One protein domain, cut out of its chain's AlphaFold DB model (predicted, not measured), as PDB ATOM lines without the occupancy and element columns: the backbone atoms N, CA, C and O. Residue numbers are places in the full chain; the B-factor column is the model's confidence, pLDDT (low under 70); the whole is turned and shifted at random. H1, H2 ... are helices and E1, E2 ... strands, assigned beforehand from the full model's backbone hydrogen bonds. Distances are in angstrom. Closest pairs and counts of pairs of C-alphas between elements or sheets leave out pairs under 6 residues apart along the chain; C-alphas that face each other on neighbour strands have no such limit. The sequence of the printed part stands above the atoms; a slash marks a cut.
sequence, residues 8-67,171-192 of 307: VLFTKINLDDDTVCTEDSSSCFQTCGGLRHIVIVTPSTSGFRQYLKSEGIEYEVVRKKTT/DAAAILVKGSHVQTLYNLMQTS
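This is residues 8 to 67 and 171 to 192 of the 307 residues of an uncharacterized protein of Necator americanus (UniProt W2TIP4). A twisted, four-stranded antiparallel sheet, order E1, E2, E4, E3, has H2 standing up from one face; H1 sits close to H2, and a long loop, residues 15 to 34, joins E1 to E2. The 82 printed residues, mixed in class, hold E1, E2, H1, E3, E4, H2 in chain order. The whole is only just compact, close to loose, with radius of gyration 13.7 A and spans 37 by 35 by 18 A.

E1, residues 8 to 14, begins at C-alpha 8 (159.595, 128.560, 163.257) and measures 19.2 A; E2, 35 to 42, 22.3 A. H1 is 46 to 54, E3 60 to 62, E4 174 to 178. H2, 181 to 191, 15.1 A, ends at C-alpha 191 (149.678, 135.097, 173.248).

Within hydrogen-bond range are N 9 and O 40 in the hairpin E1 and E2, 2.9 A; N 39 and O 177 between E2 and E4, 2.9 A; N 60 and O 176 between E4 and E3, 2.8 A. E2, H1, E3 form a split strand-helix-strand unit, E4 between its same-way strands, with a right-handed crossover. H2 is on the sheet, making two layers, helix over sheet; C-alphas of Val 39 and Val 182 are closest, 6.5 A. H1, not on the sheet, is close to but not clearly touching H2, the closest C-alphas, Leu 52 and Leu 185, 7.9 A apart. In H1 and H2 every O i to N i+4 pair is within range.

The farthest C-alphas, Ser 26 and Thr 67, are 44.0 A apart. Residues 68 to 170 are cut out, C-alphas 67 and 171 being 12.6 A apart. The link E1 to E2 is long. pLDDT is under 70 in residues 15 to 35, 64 to 67 and 171 to 173.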
ATOM      1  N   VAL A   8     160.260 129.717 162.649       82.56
ATOM      2  CA  VAL A   8     159.595 128.560 163.257       82.56
ATOM      3  C   VAL A   8     159.056 127.658 162.159       82.56
ATOM      4  O   VAL A   8     158.226 128.085 161.360       82.56
ATOM      5  N   LEU A   9     159.510 126.408 162.138       82.31
ATOM      6  CA  LEU A   9     159.026 125.375 161.229       82.31
ATOM      7  C   LEU A   9     158.217 124.345 162.019       82.31
ATOM      8  O   LEU A   9     158.785 123.561 162.777       82.31
ATOM      9  N   PHE A  10     156.902 124.328 161.805       84.25
ATOM     10  CA  PHE A  10     156.046 123.206 162.187       84.25
ATOM     11  C   PHE A  10     156.143 122.137 161.101       84.25
ATOM     12  O   PHE A  10     155.936 122.432 159.925       84.25
ATOM     13  N   THR A  11     156.447 120.897 161.475       81.69
ATOM     14  CA  THR A  11     156.480 119.774 160.529       81.69
ATOM     15  C   THR A  11     156.072 118.463 161.206       81.69
ATOM     16  O   THR A  11     155.847 118.411 162.417       81.69
ATOM     17  N   LYS A  12     155.929 117.404 160.411       81.88
ATOM     18  CA  LYS A  12     155.623 116.044 160.857       81.88
ATOM     19  C   LYS A  12     156.797 115.143 160.496       81.88
ATOM     20  O   LYS A  12     157.261 115.179 159.362       81.88
ATOM     21  N   ILE A  13     157.245 114.327 161.442       79.94
ATOM     22  CA  ILE A  13     158.244 113.278 161.202       79.94
ATOM     23  C   ILE A  13     157.639 111.914 161.506       79.94
ATOM     24  O   ILE A  13     156.780 111.812 162.383       79.94
ATOM     25  N   ASN A  14     158.083 110.875 160.799       75.06
ATOM     26  CA  ASN A  14     157.857 109.511 161.259       75.06
ATOM     27  C   ASN A  14     158.871 109.196 162.370       75.06
ATOM     28  O   ASN A  14     160.037 109.580 162.269       75.06
ATOM     29  N   LEU A  15     158.411 108.545 163.433       63.06
ATOM     30  CA  LEU A  15     159.230 108.093 164.554       63.06
ATOM     31  C   LEU A  15     158.745 106.692 164.919       63.06
ATOM     32  O   LEU A  15     157.783 106.568 165.684       63.06
ATOM     33  N   ASP A  16     159.425 105.686 164.364       53.00
ATOM     34  CA  ASP A  16     159.182 104.244 164.535       53.00
ATOM     35  C   ASP A  16     159.564 103.754 165.952       53.00
ATOM     36  O   ASP A  16     160.339 102.818 166.121       53.00
ATOM     37  N   ASP A  17     159.077 104.445 166.984       49.16
ATOM     38  CA  ASP A  17     159.434 104.240 168.391       49.16
ATOM     39  C   ASP A  17     158.166 103.914 169.198       49.16
ATOM     40  O   ASP A  17     157.235 104.730 169.224       49.16
ATOM     41  N   ASP A  18     158.141 102.729 169.826       43.19
ATOM     42  CA  ASP A  18     156.999 102.002 170.433       43.19
ATOM     43  C   ASP A  18     156.396 102.667 171.698       43.19
ATOM     44  O   ASP A  18     156.028 102.029 172.688       43.19
ATOM     45  N   THR A  19     156.269 103.989 171.702       46.75
ATOM     46  CA  THR A  19     155.668 104.744 172.803       46.75
ATOM     47  C   THR A  19     154.158 104.860 172.604       46.75
ATOM     48  O   THR A  19     153.694 105.657 171.787       46.75
ATOM     49  N   VAL A  20     153.413 104.070 173.379       44.19
ATOM     50  CA  VAL A  20     151.942 104.020 173.444       44.19
ATOM     51  C   VAL A  20     151.299 105.414 173.411       44.19
ATOM     52  O   VAL A  20     151.644 106.291 174.204       44.19
ATOM     53  N   CYS A  21     150.315 105.600 172.527       44.94
ATOM     54  CA  CYS A  21     149.476 106.796 172.501       44.94
ATOM     55  C   CYS A  21     148.648 106.910 173.790       44.94
ATOM     56  O   CYS A  21     147.752 106.104 174.026       44.94
ATOM     57  N   THR A  22     148.891 107.945 174.593       43.66
ATOM     58  CA  THR A  22     147.952 108.380 175.637       43.66
ATOM     59  C   THR A  22     146.835 109.203 174.987       43.66
ATOM     60  O   THR A  22     147.106 110.277 174.445       43.66
ATOM     61  N   GLU A  23     145.599 108.702 175.005       47.19
ATOM     62  CA  GLU A  23     144.481 109.200 174.178       47.19
ATOM     63  C   GLU A  23     143.802 110.499 174.683       47.19
ATOM     64  O   GLU A  23     142.870 111.001 174.057       47.19
ATOM     65  N   ASP A  24     144.291 111.107 175.766       39.56
ATOM     66  CA  ASP A  24     143.534 112.083 176.570       39.56
ATOM     67  C   ASP A  24     143.696 113.567 176.167       39.56
ATOM     68  O   ASP A  24     143.786 114.454 177.020       39.56
ATOM     69  N   SER A  25     143.762 113.900 174.872       42.50
ATOM     70  CA  SER A  25     143.778 115.314 174.434       42.50
ATOM     71  C   SER A  25     143.277 115.541 173.008       42.50
ATOM     72  O   SER A  25     143.943 115.179 172.044       42.50
ATOM     73  N   SER A  26     142.170 116.281 172.878       47.44
ATOM     74  CA  SER A  26     141.519 116.717 171.628       47.44
ATOM     75  C   SER A  26     142.295 117.784 170.828       47.44
ATOM     76  O   SER A  26     141.717 118.686 170.221       47.44
ATOM     77  N   SER A  27     143.627 117.713 170.836       53.75
ATOM     78  CA  SER A  27     144.498 118.654 170.137       53.75
ATOM     79  C   SER A  27     144.586 118.324 168.647       53.75
ATOM     80  O   SER A  27     144.853 117.187 168.264       53.75
ATOM     81  N   CYS A  28     144.494 119.348 167.794       54.41
ATOM     82  CA  CYS A  28     144.772 119.234 166.358       54.41
ATOM     83  C   CYS A  28     146.236 118.861 166.031       54.41
ATOM     84  O   CYS A  28     146.555 118.598 164.871       54.41
ATOM     85  N   PHE A  29     147.114 118.794 167.041       58.41
ATOM     86  CA  PHE A  29     148.459 118.234 166.927       58.41
ATOM     87  C   PHE A  29     148.527 116.710 167.162       58.41
ATOM     88  O   PHE A  29     149.616 116.141 167.061       58.41
ATOM     89  N   GLN A  30     147.407 116.014 167.399       56.00
ATOM     90  CA  GLN A  30     147.364 114.559 167.225       56.00
ATOM     91  C   GLN A  30     147.564 114.198 165.743       56.00
ATOM     92  O   GLN A  30     147.003 114.817 164.837       56.00
ATOM     93  N   THR A  31     148.395 113.192 165.487       54.41
ATOM     94  CA  THR A  31     148.752 112.724 164.143       54.41
ATOM     95  C   THR A  31     148.348 111.270 163.968       54.41
ATOM     96  O   THR A  31     148.816 110.395 164.690       54.41
ATOM     97  N   CYS A  32     147.510 111.002 162.971       52.41
ATOM     98  CA  CYS A  32     147.163 109.641 162.580       52.41
ATOM     99  C   CYS A  32     148.337 108.975 161.837       52.41
ATOM    100  O   CYS A  32     148.997 109.624 161.023       52.41
ATOM    101  N   GLY A  33     148.547 107.674 162.065       57.22
ATOM    102  CA  GLY A  33     149.478 106.850 161.281       57.22
ATOM    103  C   GLY A  33     150.965 107.010 161.626       57.22
ATOM    104  O   GLY A  33     151.771 107.176 160.719       57.22
ATOM    105  N   GLY A  34     151.335 106.998 162.913       63.12
ATOM    106  CA  GLY A  34     152.738 106.937 163.379       63.12
ATOM    107  C   GLY A  34     153.546 108.239 163.274       63.12
ATOM    108  O   GLY A  34     154.507 108.446 164.016       63.12
ATOM    109  N   LEU A  35     153.114 109.169 162.420       68.12
ATOM    110  CA  LEU A  35     153.667 110.518 162.353       68.12
ATOM    111  C   LEU A  35     153.550 111.233 163.710       68.12
ATOM    112  O   LEU A  35     152.599 111.020 164.463       68.12
ATOM    113  N   ARG A  36     154.479 112.145 164.004       77.25
ATOM    114  CA  ARG A  36     154.440 113.046 165.168       77.25
ATOM    115  C   ARG A  36     154.743 114.478 164.752       77.25
ATOM    116  O   ARG A  36     155.665 114.720 163.972       77.25
ATOM    117  N   HIS A  37     153.975 115.431 165.280       83.25
ATOM    118  CA  HIS A  37     154.285 116.849 165.120       83.25
ATOM    119  C   HIS A  37     155.551 117.225 165.891       83.25
ATOM    120  O   HIS A  37     155.737 116.842 167.050       83.25
ATOM    121  N   ILE A  38     156.387 118.031 165.243       88.62
ATOM    122  CA  ILE A  38     157.560 118.666 165.833       88.62
ATOM    123  C   ILE A  38     157.638 120.134 165.415       88.62
ATOM    124  O   ILE A  38     157.088 120.535 164.384       88.62
ATOM    125  N   VAL A  39     158.358 120.930 166.202       89.50
ATOM    126  CA  VAL A  39     158.651 122.329 165.879       89.50
ATOM    127  C   VAL A  39     160.141 122.590 165.981       89.50
ATOM    128  O   VAL A  39     160.750 122.298 167.008       89.50
ATOM    129  N   ILE A  40     160.718 123.168 164.932       89.38
ATOM    130  CA  ILE A  40     162.109 123.624 164.908       89.38
ATOM    131  C   ILE A  40     162.116 125.151 164.977       89.38
ATOM    132  O   ILE A  40     161.441 125.801 164.178       89.38
ATOM    133  N   VAL A  41     162.883 125.728 165.906       87.50
ATOM    134  CA  VAL A  41     163.069 127.186 166.021       87.50
ATOM    135  C   VAL A  41     164.537 127.544 165.808       87.50
ATOM    136  O   VAL A  41     165.406 127.014 166.503       87.50
ATOM    137  N   THR A  42     164.818 128.443 164.861       85.19
ATOM    138  CA  THR A  42     166.182 128.861 164.494       85.19
ATOM    139  C   THR A  42     166.239 130.315 163.999       85.19
ATOM    140  O   THR A  42     165.379 130.706 163.213       85.19
ATOM    141  N   PRO A  43     167.234 131.131 164.400       79.25
ATOM    142  CA  PRO A  43     168.178 130.892 165.493       79.25
ATOM    143  C   PRO A  43     167.487 130.884 166.867       79.25
ATOM    144  O   PRO A  43     166.435 131.493 167.053       79.25
ATOM    145  N   SER A  44     168.100 130.227 167.856       80.69
ATOM    146  CA  SER A  44     167.641 130.259 169.254       80.69
ATOM    147  C   SER A  44     168.588 131.090 170.129       80.69
ATOM    148  O   SER A  44     169.803 130.947 170.029       80.69
ATOM    149  N   THR A  45     168.059 131.935 171.018       82.38
ATOM    150  CA  THR A  45     168.874 132.677 172.002       82.38
ATOM    151  C   THR A  45     168.739 132.071 173.395       82.38
ATOM    152  O   THR A  45     167.701 131.500 173.732       82.38
ATOM    153  N   SER A  46     169.759 132.226 174.243       82.06
ATOM    154  CA  SER A  46     169.709 131.795 175.649       82.06
ATOM    155  C   SER A  46     168.518 132.381 176.414       82.06
ATOM    156  O   SER A  46     167.854 131.647 177.142       82.06
ATOM    157  N   GLY A  47     168.188 133.657 176.188       83.56
ATOM    158  CA  GLY A  47     167.016 134.311 176.778       83.56
ATOM    159  C   GLY A  47     165.688 133.706 176.310       83.56
ATOM    160  O   GLY A  47     164.834 133.405 177.138       83.56
ATOM    161  N   PHE A  48     165.524 133.446 175.006       83.38
ATOM    162  CA  PHE A  48     164.325 132.774 174.489       83.38
ATOM    163  C   PHE A  48     164.194 131.346 175.039       83.38
ATOM    164  O   PHE A  48     163.123 130.933 175.470       83.38
ATOM    165  N   ARG A  49     165.304 130.608 175.113       87.75
ATOM    166  CA  ARG A  49     165.352 129.255 175.679       87.75
ATOM    167  C   ARG A  49     165.047 129.214 177.184       87.75
ATOM    168  O   ARG A  49     164.366 128.302 177.641       87.75
ATOM    169  N   GLN A  50     165.494 130.206 177.955       86.50
ATOM    170  CA  GLN A  50     165.083 130.373 179.356       86.50
ATOM    171  C   GLN A  50     163.590 130.709 179.472       86.50
ATOM    172  O   GLN A  50     162.915 130.143 180.326       86.50
ATOM    173  N   TYR A  51     163.068 131.559 178.584       87.25
ATOM    174  CA  TYR A  51     161.650 131.912 178.550       87.25
ATOM    175  C   TYR A  51     160.751 130.695 178.266       87.25
ATOM    176  O   TYR A  51     159.788 130.463 178.993       87.25
ATOM    177  N   LEU A  52     161.114 129.842 177.300       89.31
ATOM    178  CA  LEU A  52     160.406 128.578 177.058       89.31
ATOM    179  C   LEU A  52     160.368 127.677 178.304       89.31
ATOM    180  O   LEU A  52     159.321 127.120 178.621       89.31
ATOM    181  N   LYS A  53     161.471 127.594 179.063       90.75
ATOM    182  CA  LYS A  53     161.502 126.840 180.328       90.75
ATOM    183  C   LYS A  53     160.586 127.427 181.399       90.75
ATOM    184  O   LYS A  53     159.939 126.657 182.099       90.75
ATOM    185  N   SER A  54     160.504 128.755 181.529       90.00
ATOM    186  CA  SER A  54     159.563 129.379 182.476       90.00
ATOM    187  C   SER A  54     158.093 129.162 182.103       90.00
ATOM    188  O   SER A  54     157.244 129.173 182.985       90.00
ATOM    189  N   GLU A  55     157.806 128.911 180.824       89.56
ATOM    190  CA  GLU A  55     156.466 128.620 180.291       89.56
ATOM    191  C   GLU A  55     156.175 127.097 180.230       89.56
ATOM    192  O   GLU A  55     155.200 126.666 179.617       89.56
ATOM    193  N   GLY A  56     157.024 126.251 180.838       89.94
ATOM    194  CA  GLY A  56     156.825 124.794 180.899       89.94
ATOM    195  C   GLY A  56     157.036 124.048 179.571       89.94
ATOM    196  O   GLY A  56     156.516 122.946 179.380       89.94
ATOM    197  N   ILE A  57     157.772 124.637 178.626       92.19
ATOM    198  CA  ILE A  57     158.053 124.046 177.311       92.19
ATOM    199  C   ILE A  57     159.423 123.368 177.342       92.19
ATOM    200  O   ILE A  57     160.464 124.032 177.378       92.19
ATOM    201  N   GLU A  58     159.423 122.038 177.281       91.62
ATOM    202  CA  GLU A  58     160.641 121.259 177.083       91.62
ATOM    203  C   GLU A  58     161.074 121.273 175.611       91.62
ATOM    204  O   GLU A  58     160.256 121.276 174.688       91.62
ATOM    205  N   TYR A  59     162.388 121.308 175.390       91.50
ATOM    206  CA  TYR A  59     162.987 121.342 174.061       91.50
ATOM    207  C   TYR A  59     164.369 120.682 174.062       91.50
ATOM    208  O   TYR A  59     165.128 120.745 175.033       91.50
ATOM    209  N   GLU A  60     164.726 120.105 172.923       90.00
ATOM    210  CA  GLU A  60     166.052 119.582 172.616       90.00
ATOM    211  C   GLU A  60     166.900 120.673 171.935       90.00
ATOM    212  O   GLU A  60     166.378 121.483 171.167       90.00
ATOM    213  N   VAL A  61     168.206 120.732 172.219       87.00
ATOM    214  CA  VAL A  61     169.123 121.723 171.621       87.00
ATOM    215  C   VAL A  61     169.898 121.102 170.467       87.00
ATOM    216  O   VAL A  61     170.741 120.230 170.678       87.00
ATOM    217  N   VAL A  62     169.692 121.627 169.260       82.69
ATOM    218  CA  VAL A  62     170.443 121.247 168.063       82.69
ATOM    219  C   VAL A  62     171.690 122.125 167.974       82.69
ATOM    220  O   VAL A  62     171.614 123.324 167.691       82.69
ATOM    221  N   ARG A  63     172.855 121.530 168.249       77.50
ATOM    222  CA  ARG A  63     174.149 122.227 168.194       77.50
ATOM    223  C   ARG A  63     174.725 122.235 166.781       77.50
ATOM    224  O   ARG A  63     174.614 121.244 166.060       77.50
ATOM    225  N   LYS A  64     175.405 123.320 166.403       61.56
ATOM    226  CA  LYS A  64     176.221 123.349 165.184       61.56
ATOM    227  C   LYS A  64     177.433 122.436 165.391       61.56
ATOM    228  O   LYS A  64     178.172 122.597 166.356       61.56
ATOM    229  N   LYS A  65     177.644 121.462 164.502       53.44
ATOM    230  CA  LYS A  65     178.806 120.567 164.584       53.44
ATOM    231  C   LYS A  65     180.055 121.327 164.137       53.44
ATOM    232  O   LYS A  65     180.271 121.513 162.943       53.44
ATOM    233  N   THR A  66     180.863 121.779 165.091       44.56
ATOM    234  CA  THR A  66     182.219 122.269 164.826       44.56
ATOM    235  C   THR A  66     183.106 121.081 164.450       44.56
ATOM    236  O   THR A  66     183.161 120.072 165.151       44.56
ATOM    237  N   THR A  67     183.737 121.145 163.279       40.09
ATOM    238  CA  THR A  67     184.496 120.023 162.716       40.09
ATOM    239  C   THR A  67     185.909 119.953 163.284       40.09
ATOM    240  O   THR A  67     186.799 120.670 162.828       40.09
ATOM    241  N   ASP A 171     176.518 127.416 171.138       57.09
ATOM    242  CA  ASP A 171     176.552 126.740 169.823       57.09
ATOM    243  C   ASP A 171     175.178 126.173 169.369       57.09
ATOM    244  O   ASP A 171     175.080 125.321 168.482       57.09
ATOM    245  N   ALA A 172     174.094 126.617 170.010       61.59
ATOM    246  CA  ALA A 172     172.710 126.190 169.843       61.59
ATOM    247  C   ALA A 172     172.045 126.839 168.614       61.59
ATOM    248  O   ALA A 172     171.189 127.721 168.739       61.59
ATOM    249  N   ALA A 173     172.428 126.372 167.423       67.88
ATOM    250  CA  ALA A 173     171.877 126.837 166.151       67.88
ATOM    251  C   ALA A 173     170.339 126.772 166.109       67.88
ATOM    252  O   ALA A 173     169.706 127.713 165.636       67.88
ATOM    253  N   ALA A 174     169.738 125.705 166.642       84.62
ATOM    254  CA  ALA A 174     168.287 125.560 166.712       84.62
ATOM    255  C   ALA A 174     167.832 124.847 167.995       84.62
ATOM    256  O   ALA A 174     168.626 124.235 168.713       84.62
ATOM    257  N   ILE A 175     166.529 124.896 168.257       90.38
ATOM    258  CA  ILE A 175     165.854 124.015 169.216       90.38
ATOM    259  C   ILE A 175     164.760 123.203 168.531       90.38
ATOM    260  O   ILE A 175     164.205 123.635 167.520       90.38
ATOM    261  N   LEU A 176     164.451 122.047 169.109       90.50
ATOM    262  CA  LEU A 176     163.461 121.092 168.629       90.50
ATOM    263  C   LEU A 176     162.458 120.781 169.750       90.50
ATOM    264  O   LEU A 176     162.840 120.292 170.810       90.50
ATOM    265  N   VAL A 177     161.178 121.062 169.513       90.94
ATOM    266  CA  VAL A 177     160.057 120.793 170.430       90.94
ATOM    267  C   VAL A 177     159.234 119.627 169.887       90.94
ATOM    268  O   VAL A 177     158.998 119.540 168.680       90.94
ATOM    269  N   LYS A 178     158.819 118.718 170.773       89.00
ATOM    270  CA  LYS A 178     158.152 117.444 170.454       89.00
ATOM    271  C   LYS A 178     156.914 117.250 171.342       89.00
ATOM    272  O   LYS A 178     156.841 117.810 172.434       89.00
ATOM    273  N   GLY A 179     155.968 116.424 170.893       85.06
ATOM    274  CA  GLY A 179     154.828 115.982 171.709       85.06
ATOM    275  C   GLY A 179     153.885 117.114 172.136       85.06
ATOM    276  O   GLY A 179     153.678 118.076 171.398       85.06
ATOM    277  N   SER A 180     153.312 117.008 173.339       83.94
ATOM    278  CA  SER A 180     152.340 117.972 173.887       83.94
ATOM    279  C   SER A 180     152.877 119.409 173.974       83.94
ATOM    280  O   SER A 180     152.123 120.358 173.760       83.94
ATOM    281  N   HIS A 181     154.187 119.589 174.181       89.62
ATOM    282  CA  HIS A 181     154.824 120.910 174.221       89.62
ATOM    283  C   HIS A 181     154.707 121.689 172.897       89.62
ATOM    284  O   HIS A 181     154.832 122.912 172.910       89.62
ATOM    285  N   VAL A 182     154.412 121.029 171.765       88.62
ATOM    286  CA  VAL A 182     154.113 121.700 170.483       88.62
ATOM    287  C   VAL A 182     152.846 122.558 170.584       88.62
ATOM    288  O   VAL A 182     152.851 123.708 170.141       88.62
ATOM    289  N   GLN A 183     151.789 122.045 171.223       84.81
ATOM    290  CA  GLN A 183     150.553 122.796 171.475       84.81
ATOM    291  C   GLN A 183     150.810 123.961 172.441       84.81
ATOM    292  O   GLN A 183     150.323 125.070 172.210       84.81
ATOM    293  N   THR A 184     151.596 123.732 173.497       88.50
ATOM    294  CA  THR A 184     151.974 124.773 174.465       88.50
ATOM    295  C   THR A 184     152.774 125.888 173.794       88.50
ATOM    296  O   THR A 184     152.457 127.059 173.982       88.50
ATOM    297  N   LEU A 185     153.747 125.548 172.940       88.50
ATOM    298  CA  LEU A 185     154.520 126.514 172.158       88.50
ATOM    299  C   LEU A 185     153.637 127.306 171.186       88.50
ATOM    300  O   LEU A 185     153.776 128.524 171.102       88.50
ATOM    301  N   TYR A 186     152.714 126.652 170.477       85.81
ATOM    302  CA  TYR A 186     151.759 127.336 169.600       85.81
ATOM    303  C   TYR A 186     150.924 128.370 170.378       85.81
ATOM    304  O   TYR A 186     150.889 129.548 170.010       85.81
ATOM    305  N   ASN A 187     150.340 127.965 171.512       84.94
ATOM    306  CA  ASN A 187     149.555 128.844 172.384       84.94
ATOM    307  C   ASN A 187     150.399 130.005 172.943       84.94
ATOM    308  O   ASN A 187     149.937 131.152 172.997       84.94
ATOM    309  N   LEU A 188     151.651 129.726 173.320       86.00
ATOM    310  CA  LEU A 188     152.599 130.731 173.788       86.00
ATOM    311  C   LEU A 188     152.905 131.761 172.700       86.00
ATOM    312  O   LEU A 188     152.877 132.954 172.975       86.00
ATOM    313  N   MET A 189     153.170 131.350 171.460       80.31
ATOM    314  CA  MET A 189     153.465 132.311 170.391       80.31
ATOM    315  C   MET A 189     152.238 133.140 169.986       80.31
ATOM    316  O   MET A 189     152.380 134.319 169.654       80.31
ATOM    317  N   GLN A 190     151.031 132.567 170.071       77.75
ATOM    318  CA  GLN A 190     149.788 133.303 169.833       77.75
ATOM    319  C   GLN A 190     149.575 134.413 170.874       77.75
ATOM    320  O   GLN A 190     149.139 135.518 170.544       77.75
ATOM    321  N   THR A 191     149.918 134.162 172.136       77.50
ATOM    322  CA  THR A 191     149.678 135.097 173.248       77.50
ATOM    323  C   THR A 191     150.851 136.054 173.487       77.50
ATOM    324  O   THR A 191     150.643 137.262 173.650       77.50
ATOM    325  N   SER A 192     152.086 135.558 173.436       75.00
ATOM    326  CA  SER A 192     153.295 136.259 173.871       75.00
ATOM    327  C   SER A 192     153.671 137.459 172.999       75.00
ATOM    328  O   SER A 192     153.701 137.410 171.769       75.00
TER     329      SER A 192